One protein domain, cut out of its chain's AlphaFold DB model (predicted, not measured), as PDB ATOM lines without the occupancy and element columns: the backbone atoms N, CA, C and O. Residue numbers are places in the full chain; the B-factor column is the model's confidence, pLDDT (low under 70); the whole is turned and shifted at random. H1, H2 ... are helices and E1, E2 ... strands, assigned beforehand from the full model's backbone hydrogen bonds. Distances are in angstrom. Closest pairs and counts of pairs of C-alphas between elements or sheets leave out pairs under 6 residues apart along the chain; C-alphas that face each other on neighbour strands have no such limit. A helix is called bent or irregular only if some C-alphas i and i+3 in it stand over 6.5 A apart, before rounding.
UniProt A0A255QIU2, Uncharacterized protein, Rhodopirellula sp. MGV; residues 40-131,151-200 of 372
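AT A GLANCE: This is residues 40 to 131 and 151 to 200 of the 372 residues of an uncharacterized protein of Rhodopirellula sp. MGV (UniProt A0A255QIU2). A strongly twisted, curled sheet of six strands makes a wall, with H2 and H3 covering one of its faces, H2 over E3 and E4 and H3 over E6 and E5. H1 sits at the opposite end of the longest axis from the first residues of H2, packed about perpendicular to H3 and only grazing the sheet. The printed part has 142 residues, with three named helices and six named strands in the order E1 H1 E2 E3 H2 E4 E5 H3 E6. The sheet runs E2 E1 E6 E5 E3 E4 and is mixed, with E5 and E3 its antiparallel pair; the class is mixed, helices and strands. The whole is compact, with a radius of gyration of the C-alphas of 15.2 A and spans of 43 by 33 by 28 A.

HOW THE PARTS SIT: The sheet runs from edge strand E2, residues 76 to 79, through E1, residues 40 to 43, E6, residues 191 to 196, E5, residues 158 to 165, and E3, residues 91 to 96, to edge strand E4, residues 123 to 128. E2 and E1 are parallel, with N 42 and O 77 2.8 A apart, within hydrogen-bond range, as are N 43 and O 194, 2.8 A, between parallel E1 and E6. E6 and E5 are parallel, with N 163 and O 193 at 2.8 A; E5 and E3 are antiparallel, with N 160 and O 93 at 2.8 A; E3 and E4 are parallel, with N 94 and O 125 at 2.8 A. H2, residues 102 to 118, is on the sheet at a height of 9.7 A and runs along the strands, at 21 degrees to E3 on the local plane; the closest C-alphas of H2 and E3, those of Leu 92 and Ala 116, are 6.5 A apart. H3, residues 168 to 185, lies on the same face at a height of 8.1 A, only just slantwise to the strands, at 31 degrees to E6 on the local plane; its closest C-alpha pair with E5, Met 159 and Phe 185, is 5.9 A apart. H3 is irregular, with C-alphas 173 and 176 7.9 A apart, and has a kink of 63 degrees near residue 175. H1, residues 56 to 65, touches residues 168 to 175 of H3, about perpendicular at 78 degrees; their closest C-alphas, those of Ala 62 and Ser 172, are 4.6 A apart. H2 and H3 are close but not clearly touching, with the C-alphas of Lys 115 and Phe 185 7.7 A apart, while H1 and H2 are apart. Every O i to N i+4 pair is within hydrogen-bond range in H1 and H2, and 12 of 14 are in H3. E1 H1 E2, E3 H2 E4 and E5 H3 E6 are strand-helix-strand units, two parallel neighbour strands with a helix between them in the chain, each with a right-handed crossover; H2 and H3 with the sheet make two layers, helices on one face of a sheet.

IN THESE COORDINATES: E1 begins at C-alpha 40 (32.048, 35.142, -8.583), and E6 ends at C-alpha 196 (35.048, 23.450, -15.041). H2 is 24.3 A from its first C-alpha (4.875, 39.234, -21.654) to its last, H3 23.4 A, E5 22.4 A and H1 14.3 A.

THE WHOLE: The two C-alphas farthest apart, those of Thr 65 and Ser 101, are 44.3 A apart. Residues 132 to 150 are not printed, and C-alphas 131 and 151 are 17.6 A apart across the cut. Of the links printed whole, E1 to H1 and E2 to E3 are long. The mean pLDDT of the printed part is 82.3, and residues 47 to 52, 66 to 69, 130 to 131 and 151 to 156 are under 70.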
ATOM      1  N   ILE A  40      31.539  36.333  -7.900       88.88
ATOM      2  CA  ILE A  40      32.048  35.142  -8.583       88.88
ATOM      3  C   ILE A  40      31.273  33.938  -8.080       88.88
ATOM      4  O   ILE A  40      31.233  33.680  -6.881       88.88
ATOM      5  N   VAL A  41      30.698  33.165  -8.990       89.38
ATOM      6  CA  VAL A  41      29.964  31.947  -8.655       89.38
ATOM      7  C   VAL A  41      30.673  30.755  -9.274       89.38
ATOM      8  O   VAL A  41      30.816  30.680 -10.485       89.38
ATOM      9  N   VAL A  42      31.119  29.803  -8.464       88.50
ATOM     10  CA  VAL A  42      31.696  28.544  -8.941       88.50
ATOM     11  C   VAL A  42      30.566  27.535  -9.112       88.50
ATOM     12  O   VAL A  42      29.969  27.092  -8.133       88.50
ATOM     13  N   MET A  43      30.256  27.193 -10.358       88.06
ATOM     14  CA  MET A  43      29.237  26.211 -10.709       88.06
ATOM     15  C   MET A  43      29.825  24.804 -10.636       88.06
ATOM     16  O   MET A  43      30.726  24.472 -11.412       88.06
ATOM     17  N   LEU A  44      29.294  23.977  -9.736       83.06
ATOM     18  CA  LEU A  44      29.676  22.568  -9.613       83.06
ATOM     19  C   LEU A  44      28.663  21.622 -10.273       83.06
ATOM     20  O   LEU A  44      28.991  20.495 -10.629       83.06
ATOM     21  N   GLY A  45      27.422  22.083 -10.439       80.44
ATOM     22  CA  GLY A  45      26.331  21.262 -10.951       80.44
ATOM     23  C   GLY A  45      25.832  20.190  -9.970       80.44
ATOM     24  O   GLY A  45      26.379  20.016  -8.878       80.44
ATOM     25  N   PRO A  46      24.780  19.449 -10.358       70.75
ATOM     26  CA  PRO A  46      24.051  18.544  -9.463       70.75
ATOM     27  C   PRO A  46      24.834  17.284  -9.051       70.75
ATOM     28  O   PRO A  46      24.492  16.654  -8.052       70.75
ATOM     29  N   ASP A  47      25.892  16.921  -9.785       65.25
ATOM     30  CA  ASP A  47      26.674  15.689  -9.592       65.25
ATOM     31  C   ASP A  47      28.110  15.942  -9.097       65.25
ATOM     32  O   ASP A  47      28.995  15.096  -9.271       65.25
ATOM     33  N   ALA A  48      28.351  17.091  -8.463       65.19
ATOM     34  CA  ALA A  48      29.653  17.522  -7.961       65.19
ATOM     35  C   ALA A  48      30.248  16.556  -6.915       65.19
ATOM     36  O   ALA A  48      30.102  16.725  -5.706       65.19
ATOM     37  N   LYS A  49      30.922  15.501  -7.382       63.03
ATOM     38  CA  LYS A  49      31.565  14.475  -6.541       63.03
ATOM     39  C   LYS A  49      33.090  14.600  -6.501       63.03
ATOM     40  O   LYS A  49      33.736  13.801  -5.825       63.03
ATOM     41  N   ARG A  50      33.685  15.545  -7.239       59.75
ATOM     42  CA  ARG A  50      35.145  15.681  -7.392       59.75
ATOM     43  C   ARG A  50      35.654  17.020  -6.858       59.75
ATOM     44  O   ARG A  50      35.030  18.051  -7.061       59.75
ATOM     45  N   ASN A  51      36.829  16.987  -6.227       55.66
ATOM     46  CA  ASN A  51      37.530  18.151  -5.663       55.66
ATOM     47  C   ASN A  51      38.410  18.890  -6.695       55.66
ATOM     48  O   ASN A  51      39.351  19.580  -6.315       55.66
ATOM     49  N   ASP A  52      38.137  18.749  -7.994       67.06
ATOM     50  CA  ASP A  52      39.021  19.249  -9.061       67.06
ATOM     51  C   ASP A  52      38.731  20.715  -9.458       67.06
ATOM     52  O   ASP A  52      39.126  21.164 -10.538       67.06
ATOM     53  N   PHE A  53      38.017  21.464  -8.615       76.50
ATOM     54  CA  PHE A  53      37.656  22.861  -8.857       76.50
ATOM     55  C   PHE A  53      38.699  23.832  -8.318       76.50
ATOM     56  O   PHE A  53      39.454  23.514  -7.402       76.50
ATOM     57  N   LEU A  54      38.689  25.052  -8.862       78.56
ATOM     58  CA  LEU A  54      39.503  26.126  -8.317       78.56
ATOM     59  C   LEU A  54      39.065  26.450  -6.893       78.56
ATOM     60  O   LEU A  54      37.906  26.767  -6.623       78.56
ATOM     61  N   THR A  55      40.029  26.419  -5.989       82.62
ATOM     62  CA  THR A  55      39.866  26.914  -4.630       82.62
ATOM     63  C   THR A  55      39.686  28.433  -4.636       82.62
ATOM     64  O   THR A  55      40.171  29.138  -5.525       82.62
ATOM     65  N   ALA A  56      39.042  28.971  -3.597       80.81
ATOM     66  CA  ALA A  56      38.900  30.419  -3.425       80.81
ATOM     67  C   ALA A  56      40.260  31.147  -3.461       80.81
ATOM     68  O   ALA A  56      40.365  32.246  -4.003       80.81
ATOM     69  N   TRP A  57      41.314  30.505  -2.946       83.56
ATOM     70  CA  TRP A  57      42.678  31.026  -2.993       83.56
ATOM     71  C   TRP A  57      43.239  31.085  -4.422       83.56
ATOM     72  O   TRP A  57      43.827  32.093  -4.805       83.56
ATOM     73  N   GLU A  58      43.025  30.049  -5.238       85.38
ATOM     74  CA  GLU A  58      43.458  30.047  -6.643       85.38
ATOM     75  C   GLU A  58      42.732  31.104  -7.472       85.38
ATOM     76  O   GLU A  58      43.364  31.769  -8.293       85.38
ATOM     77  N   ILE A  59      41.431  31.296  -7.234       85.19
ATOM     78  CA  ILE A  59      40.635  32.356  -7.869       85.19
ATOM     79  C   ILE A  59      41.193  33.727  -7.479       85.19
ATOM     80  O   ILE A  59      41.462  34.560  -8.345       85.19
ATOM     81  N   GLN A  60      41.424  33.950  -6.182       84.06
ATOM     82  CA  GLN A  60      41.969  35.210  -5.686       84.06
ATOM     83  C   GLN A  60      43.357  35.495  -6.267       84.06
ATOM     84  O   GLN A  60      43.626  36.624  -6.666       84.06
ATOM     85  N   ASN A  61      44.224  34.486  -6.351       84.31
ATOM     86  CA  ASN A  61      45.568  34.637  -6.899       84.31
ATOM     87  C   ASN A  61      45.562  34.890  -8.419       84.31
ATOM     88  O   ASN A  61      46.348  35.689  -8.927       84.31
ATOM     89  N   ALA A  62      44.654  34.244  -9.156       82.94
ATOM     90  CA  ALA A  62      44.484  34.488 -10.587       82.94
ATOM     91  C   ALA A  62      44.022  35.927 -10.864       82.94
ATOM     92  O   ALA A  62      44.529  36.580 -11.773       82.94
ATOM     93  N   LEU A  63      43.098  36.447 -10.054       81.88
ATOM     94  CA  LEU A  63      42.532  37.786 -10.237       81.88
ATOM     95  C   LEU A  63      43.423  38.895  -9.661       81.88
ATOM     96  O   LEU A  63      43.464  39.995 -10.208       81.88
ATOM     97  N   SER A  64      44.203  38.621  -8.613       78.69
ATOM     98  CA  SER A  64      45.191  39.578  -8.100       78.69
ATOM     99  C   SER A  64      46.314  39.825  -9.109       78.69
ATOM    100  O   SER A  64      46.708  40.974  -9.313       78.69
ATOM    101  N   THR A  65      46.771  38.771  -9.794       73.25
ATOM    102  CA  THR A  65      47.785  38.853 -10.861       73.25
ATOM    103  C   THR A  65      47.325  39.748 -12.015       73.25
ATOM    104  O   THR A  65      48.138  40.411 -12.651       73.25
ATOM    105  N   ALA A  66      46.013  39.832 -12.230       68.50
ATOM    106  CA  ALA A  66      45.378  40.665 -13.241       68.50
ATOM    107  C   ALA A  66      45.091  42.115 -12.806       68.50
ATOM    108  O   ALA A  66      44.449  42.869 -13.527       68.50
ATOM    109  N   GLY A  67      45.518  42.535 -11.610       67.25
ATOM    110  CA  GLY A  67      45.317  43.915 -11.148       67.25
ATOM    111  C   GLY A  67      43.884  44.247 -10.711       67.25
ATOM    112  O   GLY A  67      43.551  45.414 -10.525       67.25
ATOM    113  N   VAL A  68      43.042  43.234 -10.481       67.94
ATOM    114  CA  VAL A  68      41.614  43.371 -10.114       67.94
ATOM    115  C   VAL A  68      41.430  43.813  -8.653       67.94
ATOM    116  O   VAL A  68      40.331  44.159  -8.224       67.94
ATOM    117  N   GLY A  69      42.513  43.869  -7.877       67.62
ATOM    118  CA  GLY A  69      42.473  44.114  -6.438       67.62
ATOM    119  C   GLY A  69      42.089  42.860  -5.649       67.62
ATOM    120  O   GLY A  69      41.875  41.784  -6.208       67.62
ATOM    121  N   GLN A  70      42.052  42.975  -4.321       73.31
ATOM    122  CA  GLN A  70      41.658  41.857  -3.464       73.31
ATOM    123  C   GLN A  70      40.141  41.672  -3.489       73.31
ATOM    124  O   GLN A  70      39.397  42.505  -2.979       73.31
ATOM    125  N   ILE A  71      39.706  40.540  -4.036       76.50
ATOM    126  CA  ILE A  71      38.338  40.041  -3.885       76.50
ATOM    127  C   ILE A  71      38.207  39.456  -2.483       76.50
ATOM    128  O   ILE A  71      39.102  38.744  -2.010       76.50
ATOM    129  N   LYS A  72      37.113  39.792  -1.808       80.19
ATOM    130  CA  LYS A  72      36.788  39.261  -0.490       80.19
ATOM    131  C   LYS A  72      36.132  37.884  -0.628       80.19
ATOM    132  O   LYS A  72      35.448  37.603  -1.606       80.19
ATOM    133  N   LEU A  73      36.336  37.011   0.355       75.38
ATOM    134  CA  LEU A  73      35.836  35.632   0.293       75.38
ATOM    135  C   LEU A  73      34.302  35.540   0.251       75.38
ATOM    136  O   LEU A  73      33.776  34.610  -0.345       75.38
ATOM    137  N   ASP A  74      33.589  36.510   0.826       80.12
ATOM    138  CA  ASP A  74      32.123  36.628   0.776       80.12
ATOM    139  C   ASP A  74      31.579  36.932  -0.631       80.12
ATOM    140  O   ASP A  74      30.388  36.767  -0.880       80.12
ATOM    141  N   GLN A  75      32.445  37.323  -1.568       83.12
ATOM    142  CA  GLN A  75      32.094  37.557  -2.970       83.12
ATOM    143  C   GLN A  75      32.209  36.299  -3.840       83.12
ATOM    144  O   GLN A  75      31.840  36.333  -5.015       83.12
ATOM    145  N   ILE A  76      32.731  35.198  -3.287       85.50
ATOM    146  CA  ILE A  76      32.850  33.911  -3.976       85.50
ATOM    147  C   ILE A  76      31.756  32.983  -3.452       85.50
ATOM    148  O   ILE A  76      31.748  32.593  -2.285       85.50
ATOM    149  N   ARG A  77      30.835  32.599  -4.331       87.19
ATOM    150  CA  ARG A  77      29.736  31.674  -4.042       87.19
ATOM    151  C   ARG A  77      29.930  30.361  -4.776       87.19
ATOM    152  O   ARG A  77      30.636  30.292  -5.776       87.19
ATOM    153  N   ILE A  78      29.264  29.326  -4.286       84.38
ATOM    154  CA  ILE A  78      29.249  28.000  -4.899       84.38
ATOM    155  C   ILE A  78      27.803  27.690  -5.294       84.38
ATOM    156  O   ILE A  78      26.898  27.856  -4.475       84.38
ATOM    157  N   ASP A  79      27.592  27.271  -6.538       85.00
ATOM    158  CA  ASP A  79      26.293  26.865  -7.075       85.00
ATOM    159  C   ASP A  79      26.315  25.377  -7.446       85.00
ATOM    160  O   ASP A  79      27.001  24.956  -8.380       85.00
ATOM    161  N   ASN A  80      25.535  24.590  -6.705       83.25
ATOM    162  CA  ASN A  80      25.393  23.143  -6.892       83.25
ATOM    163  C   ASN A  80      24.072  22.768  -7.579       83.25
ATOM    164  O   ASN A  80      23.819  21.594  -7.836       83.25
ATOM    165  N   GLU A  81      23.197  23.739  -7.824       81.50
ATOM    166  CA  GLU A  81      21.840  23.488  -8.308       81.50
ATOM    167  C   GLU A  81      21.718  23.732  -9.807       81.50
ATOM    168  O   GLU A  81      20.966  23.037 -10.497       81.50
ATOM    169  N   SER A  82      22.421  24.741 -10.321       83.81
ATOM    170  CA  SER A  82      22.355  25.068 -11.739       83.81
ATOM    171  C   SER A  82      23.019  23.974 -12.581       83.81
ATOM    172  O   SER A  82      24.152  23.581 -12.293       83.81
ATOM    173  N   PRO A  83      22.361  23.491 -13.651       84.38
ATOM    174  CA  PRO A  83      22.965  22.513 -14.542       84.38
ATOM    175  C   PRO A  83      24.192  23.110 -15.241       84.38
ATOM    176  O   PRO A  83      24.196  24.281 -15.632       84.38
ATOM    177  N   LEU A  84      25.227  22.287 -15.414       85.38
ATOM    178  CA  LEU A  84      26.393  22.661 -16.208       85.38
ATOM    179  C   LEU A  84      26.019  22.724 -17.700       85.38
ATOM    180  O   LEU A  84      25.165  21.956 -18.151       85.38
ATOM    181  N   PRO A  85      26.656  23.605 -18.489       84.75
ATOM    182  CA  PRO A  85      26.455  23.636 -19.933       84.75
ATOM    183  C   PRO A  85      26.837  22.314 -20.609       84.75
ATOM    184  O   PRO A  85      27.812  21.672 -20.236       84.75
ATOM    185  N   GLU A  86      26.120  21.955 -21.674       83.38
ATOM    186  CA  GLU A  86      26.423  20.763 -22.487       83.38
ATOM    187  C   GLU A  86      27.642  20.944 -23.406       83.38
ATOM    188  O   GLU A  86      28.173  19.970 -23.936       83.38
ATOM    189  N   LYS A  87      28.067  22.190 -23.650       83.00
ATOM    190  CA  LYS A  87      29.157  22.537 -24.568       83.00
ATOM    191  C   LYS A  87      30.050  23.615 -23.968       83.00
ATOM    192  O   LYS A  87      29.600  24.456 -23.193       83.00
ATOM    193  N   ALA A  88      31.315  23.602 -24.375       81.94
ATOM    194  CA  ALA A  88      32.309  24.596 -23.995       81.94
ATOM    195  C   ALA A  88      32.094  25.911 -24.763       81.94
ATOM    196  O   ALA A  88      32.667  26.121 -25.833       81.94
ATOM    197  N   GLU A  89      31.257  26.797 -24.230       84.94
ATOM    198  CA  GLU A  89      30.925  28.071 -24.870       84.94
ATOM    199  C   GLU A  89      30.715  29.207 -23.862       84.94
ATOM    200  O   GLU A  89      30.387  28.994 -22.694       84.94
ATOM    201  N   LEU A  90      30.924  30.441 -24.317       86.88
ATOM    202  CA  LEU A  90      30.619  31.635 -23.536       86.88
ATOM    203  C   LEU A  90      29.105  31.860 -23.562       86.88
ATOM    204  O   LEU A  90      28.521  31.930 -24.646       86.88
ATOM    205  N   ILE A  91      28.477  31.971 -22.390       90.81
ATOM    206  CA  ILE A  91      27.017  32.078 -22.278       90.81
ATOM    207  C   ILE A  91      26.659  33.361 -21.545       90.81
ATOM    208  O   ILE A  91      27.118  33.587 -20.424       90.81
ATOM    209  N   LEU A  92      25.804  34.180 -22.156       92.75
ATOM    210  CA  LEU A  92      25.113  35.247 -21.439       92.75
ATOM    211  C   LEU A  92      23.901  34.634 -20.738       92.75
ATOM    212  O   LEU A  92      22.965  34.190 -21.400       92.75
ATOM    213  N   ALA A  93      23.912  34.614 -19.413       92.12
ATOM    214  CA  ALA A  93      22.772  34.190 -18.618       92.12
ATOM    215  C   ALA A  93      22.025  35.420 -18.089       92.12
ATOM    216  O   ALA A  93      22.632  36.438 -17.752       92.12
ATOM    217  N   ALA A  94      20.700  35.346 -18.049       91.56
ATOM    218  CA  ALA A  94      19.869  36.420 -17.540       91.56
ATOM    219  C   ALA A  94      18.624  35.884 -16.830       91.56
ATOM    220  O   ALA A  94      18.032  34.881 -17.242       91.56
ATOM    221  N   SER A  95      18.198  36.588 -15.785       90.25
ATOM    222  CA  SER A  95      16.952  36.311 -15.075       90.25
ATOM    223  C   SER A  95      16.032  37.520 -15.083       90.25
ATOM    224  O   SER A  95      16.489  38.660 -15.015       90.25
ATOM    225  N   TYR A  96      14.727  37.270 -15.169       89.50
ATOM    226  CA  TYR A  96      13.701  38.302 -15.053       89.50
ATOM    227  C   TYR A  96      12.668  37.957 -13.970       89.50
ATOM    228  O   TYR A  96      12.433  36.781 -13.691       89.50
ATOM    229  N   PRO A  97      12.015  38.959 -13.368       88.88
ATOM    230  CA  PRO A  97      10.966  38.748 -12.374       88.88
ATOM    231  C   PRO A  97       9.767  37.998 -12.947       88.88
ATOM    232  O   PRO A  97       9.278  38.338 -14.023       88.88
ATOM    233  N   ALA A  98       9.219  37.045 -12.191       86.56
ATOM    234  CA  ALA A  98       8.004  36.331 -12.593       86.56
ATOM    235  C   ALA A  98       6.768  37.249 -12.707       86.56
ATOM    236  O   ALA A  98       5.804  36.904 -13.381       86.56
ATOM    237  N   SER A  99       6.799  38.427 -12.073       87.88
ATOM    238  CA  SER A  99       5.732  39.432 -12.115       87.88
ATOM    239  C   SER A  99       5.707  40.276 -13.394       87.88
ATOM    240  O   SER A  99       4.800  41.093 -13.562       87.88
ATOM    241  N   TRP A 100       6.697  40.136 -14.281       88.31
ATOM    242  CA  TRP A 100       6.739  40.892 -15.529       88.31
ATOM    243  C   TRP A 100       5.680  40.423 -16.524       88.31
ATOM    244  O   TRP A 100       5.428  39.235 -16.690       88.31
ATOM    245  N   SER A 101       5.093  41.388 -17.231       92.62
ATOM    246  CA  SER A 101       4.208  41.114 -18.364       92.62
ATOM    247  C   SER A 101       4.976  40.531 -19.554       92.62
ATOM    248  O   SER A 101       6.167  40.803 -19.730       92.62
ATOM    249  N   ASP A 102       4.280  39.812 -20.438       93.00
ATOM    250  CA  ASP A 102       4.875  39.234 -21.654       93.00
ATOM    251  C   ASP A 102       5.600  40.277 -22.516       93.00
ATOM    252  O   ASP A 102       6.657  39.995 -23.079       93.00
ATOM    253  N   SER A 103       5.075  41.507 -22.582       93.44
ATOM    254  CA  SER A 103       5.723  42.613 -23.298       93.44
ATOM    255  C   SER A 103       7.085  42.949 -22.693       93.44
ATOM    256  O   SER A 103       8.075  43.025 -23.415       93.44
ATOM    257  N   GLN A 104       7.162  43.085 -21.366       91.19
ATOM    258  CA  GLN A 104       8.413  43.386 -20.663       91.19
ATOM    259  C   GLN A 104       9.427  42.249 -20.810       91.19
ATOM    260  O   GLN A 104      10.614  42.495 -21.020       91.19
ATOM    261  N   ILE A 105       8.958  40.999 -20.747       91.38
ATOM    262  CA  ILE A 105       9.796  39.815 -20.954       91.38
ATOM    263  C   ILE A 105      10.373  39.814 -22.375       91.38
ATOM    264  O   ILE A 105      11.565  39.564 -22.553       91.38
ATOM    265  N   ASN A 106       9.556  40.106 -23.388       92.81
ATOM    266  CA  ASN A 106       9.998  40.139 -24.783       92.81
ATOM    267  C   ASN A 106      10.999  41.271 -25.046       92.81
ATOM    268  O   ASN A 106      12.041  41.026 -25.661       92.81
ATOM    269  N   ASP A 107      10.743  42.469 -24.519       91.94
ATOM    270  CA  ASP A 107      11.660  43.608 -24.623       91.94
ATOM    271  C   ASP A 107      13.005  43.308 -23.952       91.94
ATOM    272  O   ASP A 107      14.078  43.597 -24.496       91.94
ATOM    273  N   PHE A 108      12.971  42.660 -22.788       90.62
ATOM    274  CA  PHE A 108      14.174  42.238 -22.085       90.62
ATOM    275  C   PHE A 108      14.956  41.178 -22.855       90.62
ATOM    276  O   PHE A 108      16.160  41.338 -23.058       90.62
ATOM    277  N   LYS A 109      14.283  40.140 -23.367       92.81
ATOM    278  CA  LYS A 109      14.915  39.117 -24.214       92.81
ATOM    279  C   LYS A 109      15.586  39.742 -25.437       92.81
ATOM    280  O   LYS A 109      16.733  39.413 -25.742       92.81
ATOM    281  N   ALA A 110      14.915  40.683 -26.101       91.12
ATOM    282  CA  ALA A 110      15.480  41.413 -27.230       91.12
ATOM    283  C   ALA A 110      16.730  42.214 -26.828       91.12
ATOM    284  O   ALA A 110      17.742  42.186 -27.535       91.12
ATOM    285  N   LYS A 111      16.703  42.880 -25.667       90.44
ATOM    286  CA  LYS A 111      17.849  43.621 -25.125       90.44
ATOM    287  C   LYS A 111      19.032  42.704 -24.805       90.44
ATOM    288  O   LYS A 111      20.157  43.037 -25.180       90.44
ATOM    289  N   CYS A 112      18.794  41.561 -24.161       90.38
ATOM    290  CA  CYS A 112      19.826  40.567 -23.860       90.38
ATOM    291  C   CYS A 112      20.463  40.026 -25.141       90.38
ATOM    292  O   CYS A 112      21.682  40.056 -25.266       90.38
ATOM    293  N   ASN A 113      19.652  39.633 -26.126       91.94
ATOM    294  CA  ASN A 113      20.148  39.138 -27.411       91.94
ATOM    295  C   ASN A 113      20.974  40.194 -28.152       91.94
ATOM    296  O   ASN A 113      22.042  39.893 -28.678       91.94
ATOM    297  N   LYS A 114      20.528  41.457 -28.148       90.56
ATOM    298  CA  LYS A 114      21.284  42.562 -28.747       90.56
ATOM    299  C   LYS A 114      22.617  42.788 -28.033       90.56
ATOM    300  O   LYS A 114      23.631  42.962 -28.702       90.56
ATOM    301  N   LYS A 115      22.632  42.776 -26.695       87.94
ATOM    302  CA  LYS A 115      23.874  42.885 -25.915       87.94
ATOM    303  C   LYS A 115      24.813  41.708 -26.200       87.94
ATOM    304  O   LYS A 115      25.982  41.946 -26.468       87.94
ATOM    305  N   ALA A 116      24.314  40.475 -26.194       88.88
ATOM    306  CA  ALA A 116      25.104  39.287 -26.509       88.88
ATOM    307  C   ALA A 116      25.771  39.406 -27.886       88.88
ATOM    308  O   ALA A 116      26.983  39.240 -27.999       88.88
ATOM    309  N   LEU A 117      24.999  39.809 -28.902       88.94
ATOM    310  CA  LEU A 117      25.491  40.007 -30.263       88.94
ATOM    311  C   LEU A 117      26.604  41.065 -30.336       88.94
ATOM    312  O   LEU A 117      27.603  40.846 -31.013       88.94
ATOM    313  N   LEU A 118      26.457  42.190 -29.622       87.19
ATOM    314  CA  LEU A 118      27.468  43.258 -29.585       87.19
ATOM    315  C   LEU A 118      28.826  42.771 -29.062       87.19
ATOM    316  O   LEU A 118      29.858  43.288 -29.481       87.19
ATOM    317  N   PHE A 119      28.819  41.778 -28.174       85.94
ATOM    318  CA  PHE A 119      30.024  41.191 -27.591       85.94
ATOM    319  C   PHE A 119      30.402  39.837 -28.211       85.94
ATOM    320  O   PHE A 119      31.266  39.146 -27.680       85.94
ATOM    321  N   GLY A 120      29.776  39.443 -29.328       86.06
ATOM    322  CA  GLY A 120      30.084  38.190 -30.026       86.06
ATOM    323  C   GLY A 120      29.692  36.921 -29.260       86.06
ATOM    324  O   GLY A 120      30.249  35.851 -29.506       86.06
ATOM    325  N   ILE A 121      28.750  37.022 -28.320       88.81
ATOM    326  CA  ILE A 121      28.245  35.889 -27.544       88.81
ATOM    327  C   ILE A 121      27.091  35.242 -28.311       88.81
ATOM    328  O   ILE A 121      26.027  35.837 -28.478       88.81
ATOM    329  N   ASN A 122      27.300  34.004 -28.761       84.81
ATOM    330  CA  ASN A 122      26.331  33.291 -29.599       84.81
ATOM    331  C   ASN A 122      25.222  32.593 -28.803       84.81
ATOM    332  O   ASN A 122      24.175  32.286 -29.371       84.81
ATOM    333  N   LYS A 123      25.435  32.330 -27.507       90.44
ATOM    334  CA  LYS A 123      24.467  31.630 -26.660       90.44
ATOM    335  C   LYS A 123      23.959  32.514 -25.532       90.44
ATOM    336  O   LYS A 123      24.737  33.093 -24.775       90.44
ATOM    337  N   VAL A 124      22.636  32.573 -25.418       91.94
ATOM    338  CA  VAL A 124      21.933  33.350 -24.400       91.94
ATOM    339  C   VAL A 124      20.908  32.460 -23.710       91.94
ATOM    340  O   VAL A 124      20.092  31.820 -24.371       91.94
ATOM    341  N   GLU A 125      20.943  32.428 -22.383       92.56
ATOM    342  CA  GLU A 125      20.000  31.691 -21.543       92.56
ATOM    343  C   GLU A 125      19.200  32.684 -20.703       92.56
ATOM    344  O   GLU A 125      19.765  33.417 -19.895       92.56
ATOM    345  N   ILE A 126      17.881  32.736 -20.906       91.88
ATOM    346  CA  ILE A 126      17.009  33.715 -20.246       91.88
ATOM    347  C   ILE A 126      15.862  32.981 -19.562       91.88
ATOM    348  O   ILE A 126      15.040  32.355 -20.235       91.88
ATOM    349  N   GLY A 127      15.787  33.082 -18.237       89.12
ATOM    350  CA  GLY A 127      14.784  32.391 -17.429       89.12
ATOM    351  C   GLY A 127      14.101  33.295 -16.403       89.12
ATOM    352  O   GLY A 127      14.591  34.386 -16.118       89.12
ATOM    353  N   PRO A 128      12.965  32.868 -15.832       87.75
ATOM    354  CA  PRO A 128      12.409  33.545 -14.671       87.75
ATOM    355  C   PRO A 128      13.370  33.405 -13.481       87.75
ATOM    356  O   PRO A 128      14.049  32.388 -13.319       87.75
ATOM    357  N   GLN A 129      13.431  34.431 -12.640       82.50
ATOM    358  CA  GLN A 129      14.168  34.391 -11.387       82.50
ATOM    359  C   GLN A 129      13.543  33.312 -10.498       82.50
ATOM    360  O   GLN A 129      12.356  33.373 -10.180       82.50
ATOM    361  N   LYS A 130      14.335  32.306 -10.109       69.38
ATOM    362  CA  LYS A 130      13.904  31.337  -9.101       69.38
ATOM    363  C   LYS A 130      13.722  32.102  -7.792       69.38
ATOM    364  O   LYS A 130      14.686  32.689  -7.297       69.38
ATOM    365  N   GLU A 131      12.503  32.122  -7.258       55.41
ATOM    366  CA  GLU A 131      12.260  32.593  -5.897       55.41
ATOM    367  C   GLU A 131      13.167  31.777  -4.980       55.41
ATOM    368  O   GLU A 131      13.026  30.560  -4.860       55.41
ATOM    369  N   PHE A 151      17.661  49.070 -12.535       46.56
ATOM    370  CA  PHE A 151      18.370  47.816 -12.278       46.56
ATOM    371  C   PHE A 151      18.787  47.586 -10.809       46.56
ATOM    372  O   PHE A 151      19.266  46.496 -10.500       46.56
ATOM    373  N   ALA A 152      18.559  48.523  -9.880       39.59
ATOM    374  CA  ALA A 152      18.946  48.381  -8.472       39.59
ATOM    375  C   ALA A 152      17.730  48.325  -7.518       39.59
ATOM    376  O   ALA A 152      17.127  49.348  -7.186       39.59
ATOM    377  N   SER A 153      17.473  47.111  -7.012       39.50
ATOM    378  CA  SER A 153      16.538  46.684  -5.946       39.50
ATOM    379  C   SER A 153      15.105  46.267  -6.354       39.50
ATOM    380  O   SER A 153      14.518  46.828  -7.274       39.50
ATOM    381  N   PRO A 154      14.557  45.210  -5.714       51.78
ATOM    382  CA  PRO A 154      14.091  44.021  -6.423       51.78
ATOM    383  C   PRO A 154      12.602  43.989  -6.809       51.78
ATOM    384  O   PRO A 154      11.785  44.710  -6.237       51.78
ATOM    385  N   PRO A 155      12.246  43.062  -7.720       52.22
ATOM    386  CA  PRO A 155      13.156  42.161  -8.423       52.22
ATOM    387  C   PRO A 155      13.557  42.862  -9.723       52.22
ATOM    388  O   PRO A 155      12.732  43.078 -10.604       52.22
ATOM    389  N   SER A 156      14.800  43.328  -9.816       67.94
ATOM    390  CA  SER A 156      15.342  43.850 -11.066       67.94
ATOM    391  C   SER A 156      15.890  42.675 -11.866       67.94
ATOM    392  O   SER A 156      16.411  41.712 -11.305       67.94
ATOM    393  N   ALA A 157      15.727  42.716 -13.186       79.50
ATOM    394  CA  ALA A 157      16.302  41.688 -14.037       79.50
ATOM    395  C   ALA A 157      17.831  41.752 -13.997       79.50
ATOM    396  O   ALA A 157      18.410  42.838 -14.048       79.50
ATOM    397  N   GLN A 158      18.467  40.586 -13.937       85.38
ATOM    398  CA  GLN A 158      19.915  40.446 -13.797       85.38
ATOM    399  C   GLN A 158      20.506  39.814 -15.054       85.38
ATOM    400  O   GLN A 158      19.867  38.989 -15.709       85.38
ATOM    401  N   MET A 159      21.733  40.202 -15.394       88.56
ATOM    402  CA  MET A 159      22.509  39.634 -16.498       88.56
ATOM    403  C   MET A 159      23.908  39.303 -15.995       88.56
ATOM    404  O   MET A 159      24.528  40.121 -15.323       88.56
ATOM    405  N   TRP A 160      24.420  38.130 -16.339       92.44
ATOM    406  CA  TRP A 160      25.744  37.690 -15.921       92.44
ATOM    407  C   TRP A 160      26.373  36.758 -16.951       92.44
ATOM    408  O   TRP A 160      25.724  36.273 -17.881       92.44
ATOM    409  N   LEU A 161      27.674  36.536 -16.806       92.44
ATOM    410  CA  LEU A 161      28.475  35.815 -17.786       92.44
ATOM    411  C   LEU A 161      28.867  34.440 -17.248       92.44
ATOM    412  O   LEU A 161      29.443  34.372 -16.167       92.44
ATOM    413  N   ARG A 162      28.609  33.360 -17.997       92.12
ATOM    414  CA  ARG A 162      29.119  32.021 -17.661       92.12
ATOM    415  C   ARG A 162      30.318  31.648 -18.511       92.12
ATOM    416  O   ARG A 162      30.259  31.729 -19.740       92.12
ATOM    417  N   ILE A 163      31.382  31.202 -17.853       90.69
ATOM    418  CA  ILE A 163      32.696  31.024 -18.463       90.69
ATOM    419  C   ILE A 163      33.286  29.686 -18.050       90.69
ATOM    420  O   ILE A 163      33.412  29.372 -16.866       90.69
ATOM    421  N   GLY A 164      33.686  28.920 -19.057       88.38
ATOM    422  CA  GLY A 164      34.413  27.682 -18.863       88.38
ATOM    423  C   GLY A 164      35.892  27.947 -18.645       88.38
ATOM    424  O   GLY A 164      36.532  28.610 -19.458       88.38
ATOM    425  N   ILE A 165      36.442  27.385 -17.577       87.19
ATOM    426  CA  ILE A 165      37.869  27.450 -17.258       87.19
ATOM    427  C   ILE A 165      38.432  26.034 -17.109       87.19
ATOM    428  O   ILE A 165      37.747  25.138 -16.611       87.19
ATOM    429  N   LYS A 166      39.673  25.797 -17.561       81.00
ATOM    430  CA  LYS A 166      40.368  24.518 -17.309       81.00
ATOM    431  C   LYS A 166      41.299  24.610 -16.109       81.00
ATOM    432  O   LYS A 166      41.522  23.611 -15.430       81.00
ATOM    433  N   THR A 167      41.922  25.771 -15.932       80.75
ATOM    434  CA  THR A 167      42.968  26.032 -14.945       80.75
ATOM    435  C   THR A 167      42.898  27.473 -14.442       80.75
ATOM    436  O   THR A 167      42.320  28.347 -15.087       80.75
ATOM    437  N   SER A 168      43.544  27.747 -13.308       80.88
ATOM    438  CA  SER A 168      43.691  29.106 -12.767       80.88
ATOM    439  C   SER A 168      44.485  30.031 -13.694       80.88
ATOM    440  O   SER A 168      44.258  31.239 -13.698       80.88
ATOM    441  N   ARG A 169      45.375  29.473 -14.530       81.25
ATOM    442  CA  ARG A 169      46.090  30.232 -15.564       81.25
ATOM    443  C   ARG A 169      45.130  30.791 -16.615       81.25
ATOM    444  O   ARG A 169      45.246  31.966 -16.933       81.25
ATOM    445  N   ASP A 170      44.171  29.999 -17.095       81.75
ATOM    446  CA  ASP A 170      43.213  30.467 -18.113       81.75
ATOM    447  C   ASP A 170      42.379  31.649 -17.592       81.75
ATOM    448  O   ASP A 170      42.113  32.607 -18.320       81.75
ATOM    449  N   LEU A 171      42.012  31.596 -16.303       85.00
ATOM    450  CA  LEU A 171      41.313  32.679 -15.616       85.00
ATOM    451  C   LEU A 171      42.178  33.946 -15.534       85.00
ATOM    452  O   LEU A 171      41.678  35.033 -15.805       85.00
ATOM    453  N   SER A 172      43.466  33.813 -15.202       82.50
ATOM    454  CA  SER A 172      44.403  34.943 -15.137       82.50
ATOM    455  C   SER A 172      44.707  35.554 -16.507       82.50
ATOM    456  O   SER A 172      44.952  36.750 -16.582       82.50
ATOM    457  N   GLU A 173      44.732  34.760 -17.579       82.00
ATOM    458  CA  GLU A 173      45.009  35.255 -18.937       82.00
ATOM    459  C   GLU A 173      43.801  35.982 -19.552       82.00
ATOM    460  O   GLU A 173      43.969  36.825 -20.431       82.00
ATOM    461  N   SER A 174      42.584  35.670 -19.092       81.94
ATOM    462  CA  SER A 174      41.332  36.211 -19.648       81.94
ATOM    463  C   SER A 174      40.614  37.204 -18.727       81.94
ATOM    464  O   SER A 174      39.592  37.769 -19.114       81.94
ATOM    465  N   SER A 175      41.123  37.426 -17.518       83.25
ATOM    466  CA  SER A 175      40.505  38.225 -16.451       83.25
ATOM    467  C   SER A 175      40.037  39.608 -16.903       83.25
ATOM    468  O   SER A 175      38.895  39.974 -16.642       83.25
ATOM    469  N   ASP A 176      40.869  40.363 -17.621       81.69
ATOM    470  CA  ASP A 176      40.556  41.744 -18.012       81.69
ATOM    471  C   ASP A 176      39.343  41.796 -18.939       81.69
ATOM    472  O   ASP A 176      38.456  42.642 -18.800       81.69
ATOM    473  N   VAL A 177      39.268  40.831 -19.854       82.94
ATOM    474  CA  VAL A 177      38.155  40.682 -20.793       82.94
ATOM    475  C   VAL A 177      36.897  40.269 -20.048       82.94
ATOM    476  O   VAL A 177      35.846  40.878 -20.231       82.94
ATOM    477  N   ILE A 178      37.014  39.268 -19.174       86.25
ATOM    478  CA  ILE A 178      35.914  38.746 -18.361       86.25
ATOM    479  C   ILE A 178      35.280  39.871 -17.542       86.25
ATOM    480  O   ILE A 178      34.061  40.029 -17.535       86.25
ATOM    481  N   LEU A 179      36.107  40.687 -16.898       84.25
ATOM    482  CA  LEU A 179      35.660  41.794 -16.060       84.25
ATOM    483  C   LEU A 179      35.048  42.919 -16.876       84.25
ATOM    484  O   LEU A 179      34.030  43.480 -16.474       84.25
ATOM    485  N   THR A 180      35.648  43.241 -18.020       84.62
ATOM    486  CA  THR A 180      35.109  44.252 -18.931       84.62
ATOM    487  C   THR A 180      33.727  43.839 -19.432       84.62
ATOM    488  O   THR A 180      32.798  44.645 -19.408       84.62
ATOM    489  N   LEU A 181      33.560  42.571 -19.814       86.06
ATOM    490  CA  LEU A 181      32.275  42.025 -20.244       86.06
ATOM    491  C   LEU A 181      31.256  41.994 -19.105       86.06
ATOM    492  O   LEU A 181      30.134  42.465 -19.286       86.06
ATOM    493  N   ALA A 182      31.640  41.508 -17.922       87.19
ATOM    494  CA  ALA A 182      30.758  41.473 -16.758       87.19
ATOM    495  C   ALA A 182      30.240  42.878 -16.406       87.19
ATOM    496  O   ALA A 182      29.033  43.066 -16.267       87.19
ATOM    497  N   LYS A 183      31.131  43.881 -16.379       85.38
ATOM    498  CA  LYS A 183      30.778  45.294 -16.150       85.38
ATOM    499  C   LYS A 183      29.902  45.886 -17.259       85.38
ATOM    500  O   LYS A 183      29.089  46.766 -16.995       85.38
ATOM    501  N   ALA A 184      30.053  45.432 -18.502       84.94
ATOM    502  CA  ALA A 184      29.210  45.877 -19.612       84.94
ATOM    503  C   ALA A 184      27.778  45.308 -19.541       84.94
ATOM    504  O   ALA A 184      26.819  45.916 -20.049       84.94
ATOM    505  N   PHE A 185      27.606  44.139 -18.920       84.75
ATOM    506  CA  PHE A 185      26.288  43.560 -18.676       84.75
ATOM    507  C   PHE A 185      25.599  44.218 -17.489       84.75
ATOM    508  O   PHE A 185      24.480  44.710 -17.683       84.75
ATOM    509  N   ASP A 186      26.292  44.310 -16.355       82.69
ATOM    510  CA  ASP A 186      25.821  44.937 -15.124       82.69
ATOM    511  C   ASP A 186      26.926  45.816 -14.515       82.69
ATOM    512  O   ASP A 186      27.989  45.338 -14.113       82.69
ATOM    513  N   THR A 187      26.683  47.126 -14.475       79.06
ATOM    514  CA  THR A 187      27.632  48.105 -13.934       79.06
ATOM    515  C   THR A 187      27.646  48.131 -12.410       79.06
ATOM    516  O   THR A 187      28.648  48.537 -11.825       79.06
ATOM    517  N   ASN A 188      26.547  47.730 -11.772       77.94
ATOM    518  CA  ASN A 188      26.344  47.884 -10.335       77.94
ATOM    519  C   ASN A 188      26.799  46.632  -9.586       77.94
ATOM    520  O   ASN A 188      27.476  46.739  -8.557       77.94
ATOM    521  N   GLN A 189      26.449  45.464 -10.127       80.50
ATOM    522  CA  GLN A 189      26.762  44.158  -9.561       80.50
ATOM    523  C   GLN A 189      27.228  43.197 -10.667       80.50
ATOM    524  O   GLN A 189      26.502  42.280 -11.055       80.50
ATOM    525  N   PRO A 190      28.439  43.403 -11.221       86.44
ATOM    526  CA  PRO A 190      28.977  42.493 -12.217       86.44
ATOM    527  C   PRO A 190      29.098  41.092 -11.614       86.44
ATOM    528  O   PRO A 190      29.693  40.915 -10.552       86.44
ATOM    529  N   ARG A 191      28.560  40.093 -12.312       90.69
ATOM    530  CA  ARG A 191      28.600  38.694 -11.887       90.69
ATOM    531  C   ARG A 191      29.209  37.805 -12.962       90.69
ATOM    532  O   ARG A 191      28.905  37.939 -14.152       90.69
ATOM    533  N   VAL A 192      30.049  36.871 -12.522       92.12
ATOM    534  CA  VAL A 192      30.682  35.857 -13.367       92.12
ATOM    535  C   VAL A 192      30.464  34.479 -12.757       92.12
ATOM    536  O   VAL A 192      30.902  34.211 -11.641       92.12
ATOM    537  N   ASP A 193      29.836  33.589 -13.517       92.12
ATOM    538  CA  ASP A 193      29.745  32.175 -13.183       92.12
ATOM    539  C   ASP A 193      30.911  31.423 -13.854       92.12
ATOM    540  O   ASP A 193      31.106  31.497 -15.067       92.12
ATOM    541  N   LEU A 194      31.683  30.677 -13.075       91.50
ATOM    542  CA  LEU A 194      32.810  29.867 -13.517       91.50
ATOM    543  C   LEU A 194      32.426  28.391 -13.459       91.50
ATOM    544  O   LEU A 194      32.001  27.915 -12.411       91.50
ATOM    545  N   TYR A 195      32.626  27.654 -14.547       89.00
ATOM    546  CA  TYR A 195      32.436  26.202 -14.574       89.00
ATOM    547  C   TYR A 195      33.687  25.484 -15.084       89.00
ATOM    548  O   TYR A 195      34.459  26.021 -15.884       89.00
ATOM    549  N   ASN A 196      33.900  24.248 -14.627       86.62
ATOM    550  CA  ASN A 196      35.048  23.450 -15.041       86.62
ATOM    551  C   ASN A 196      34.780  22.779 -16.392       86.62
ATOM    552  O   ASN A 196      33.897  21.934 -16.523       86.62
ATOM    553  N   LEU A 197      35.590  23.108 -17.400       83.19
ATOM    554  CA  LEU A 197      35.455  22.532 -18.742       83.19
ATOM    555  C   LEU A 197      35.610  21.004 -18.763       83.19
ATOM    556  O   LEU A 197      35.034  20.344 -19.620       83.19
ATOM    557  N   ARG A 198      36.363  20.423 -17.818       78.88
ATOM    558  CA  ARG A 198      36.592  18.967 -17.751       78.88
ATOM    559  C   ARG A 198      35.352  18.167 -17.367       78.88
ATOM    560  O   ARG A 198      35.346  16.955 -17.563       78.88
ATOM    561  N   GLU A 199      34.350  18.820 -16.795       76.81
ATOM    562  CA  GLU A 199      33.125  18.165 -16.339       76.81
ATOM    563  C   GLU A 199      32.014  18.184 -17.387       76.81
ATOM    564  O   GLU A 199      30.998  17.512 -17.224       76.81
ATOM    565  N   ILE A 200      32.220  18.901 -18.492       77.31
ATOM    566  CA  ILE A 200      31.250  18.977 -19.579       77.31
ATOM    567  C   ILE A 200      31.263  17.663 -20.368       77.31
ATOM    568  O   ILE A 200      32.315  17.265 -20.885       77.31
TER     569      ILE A 200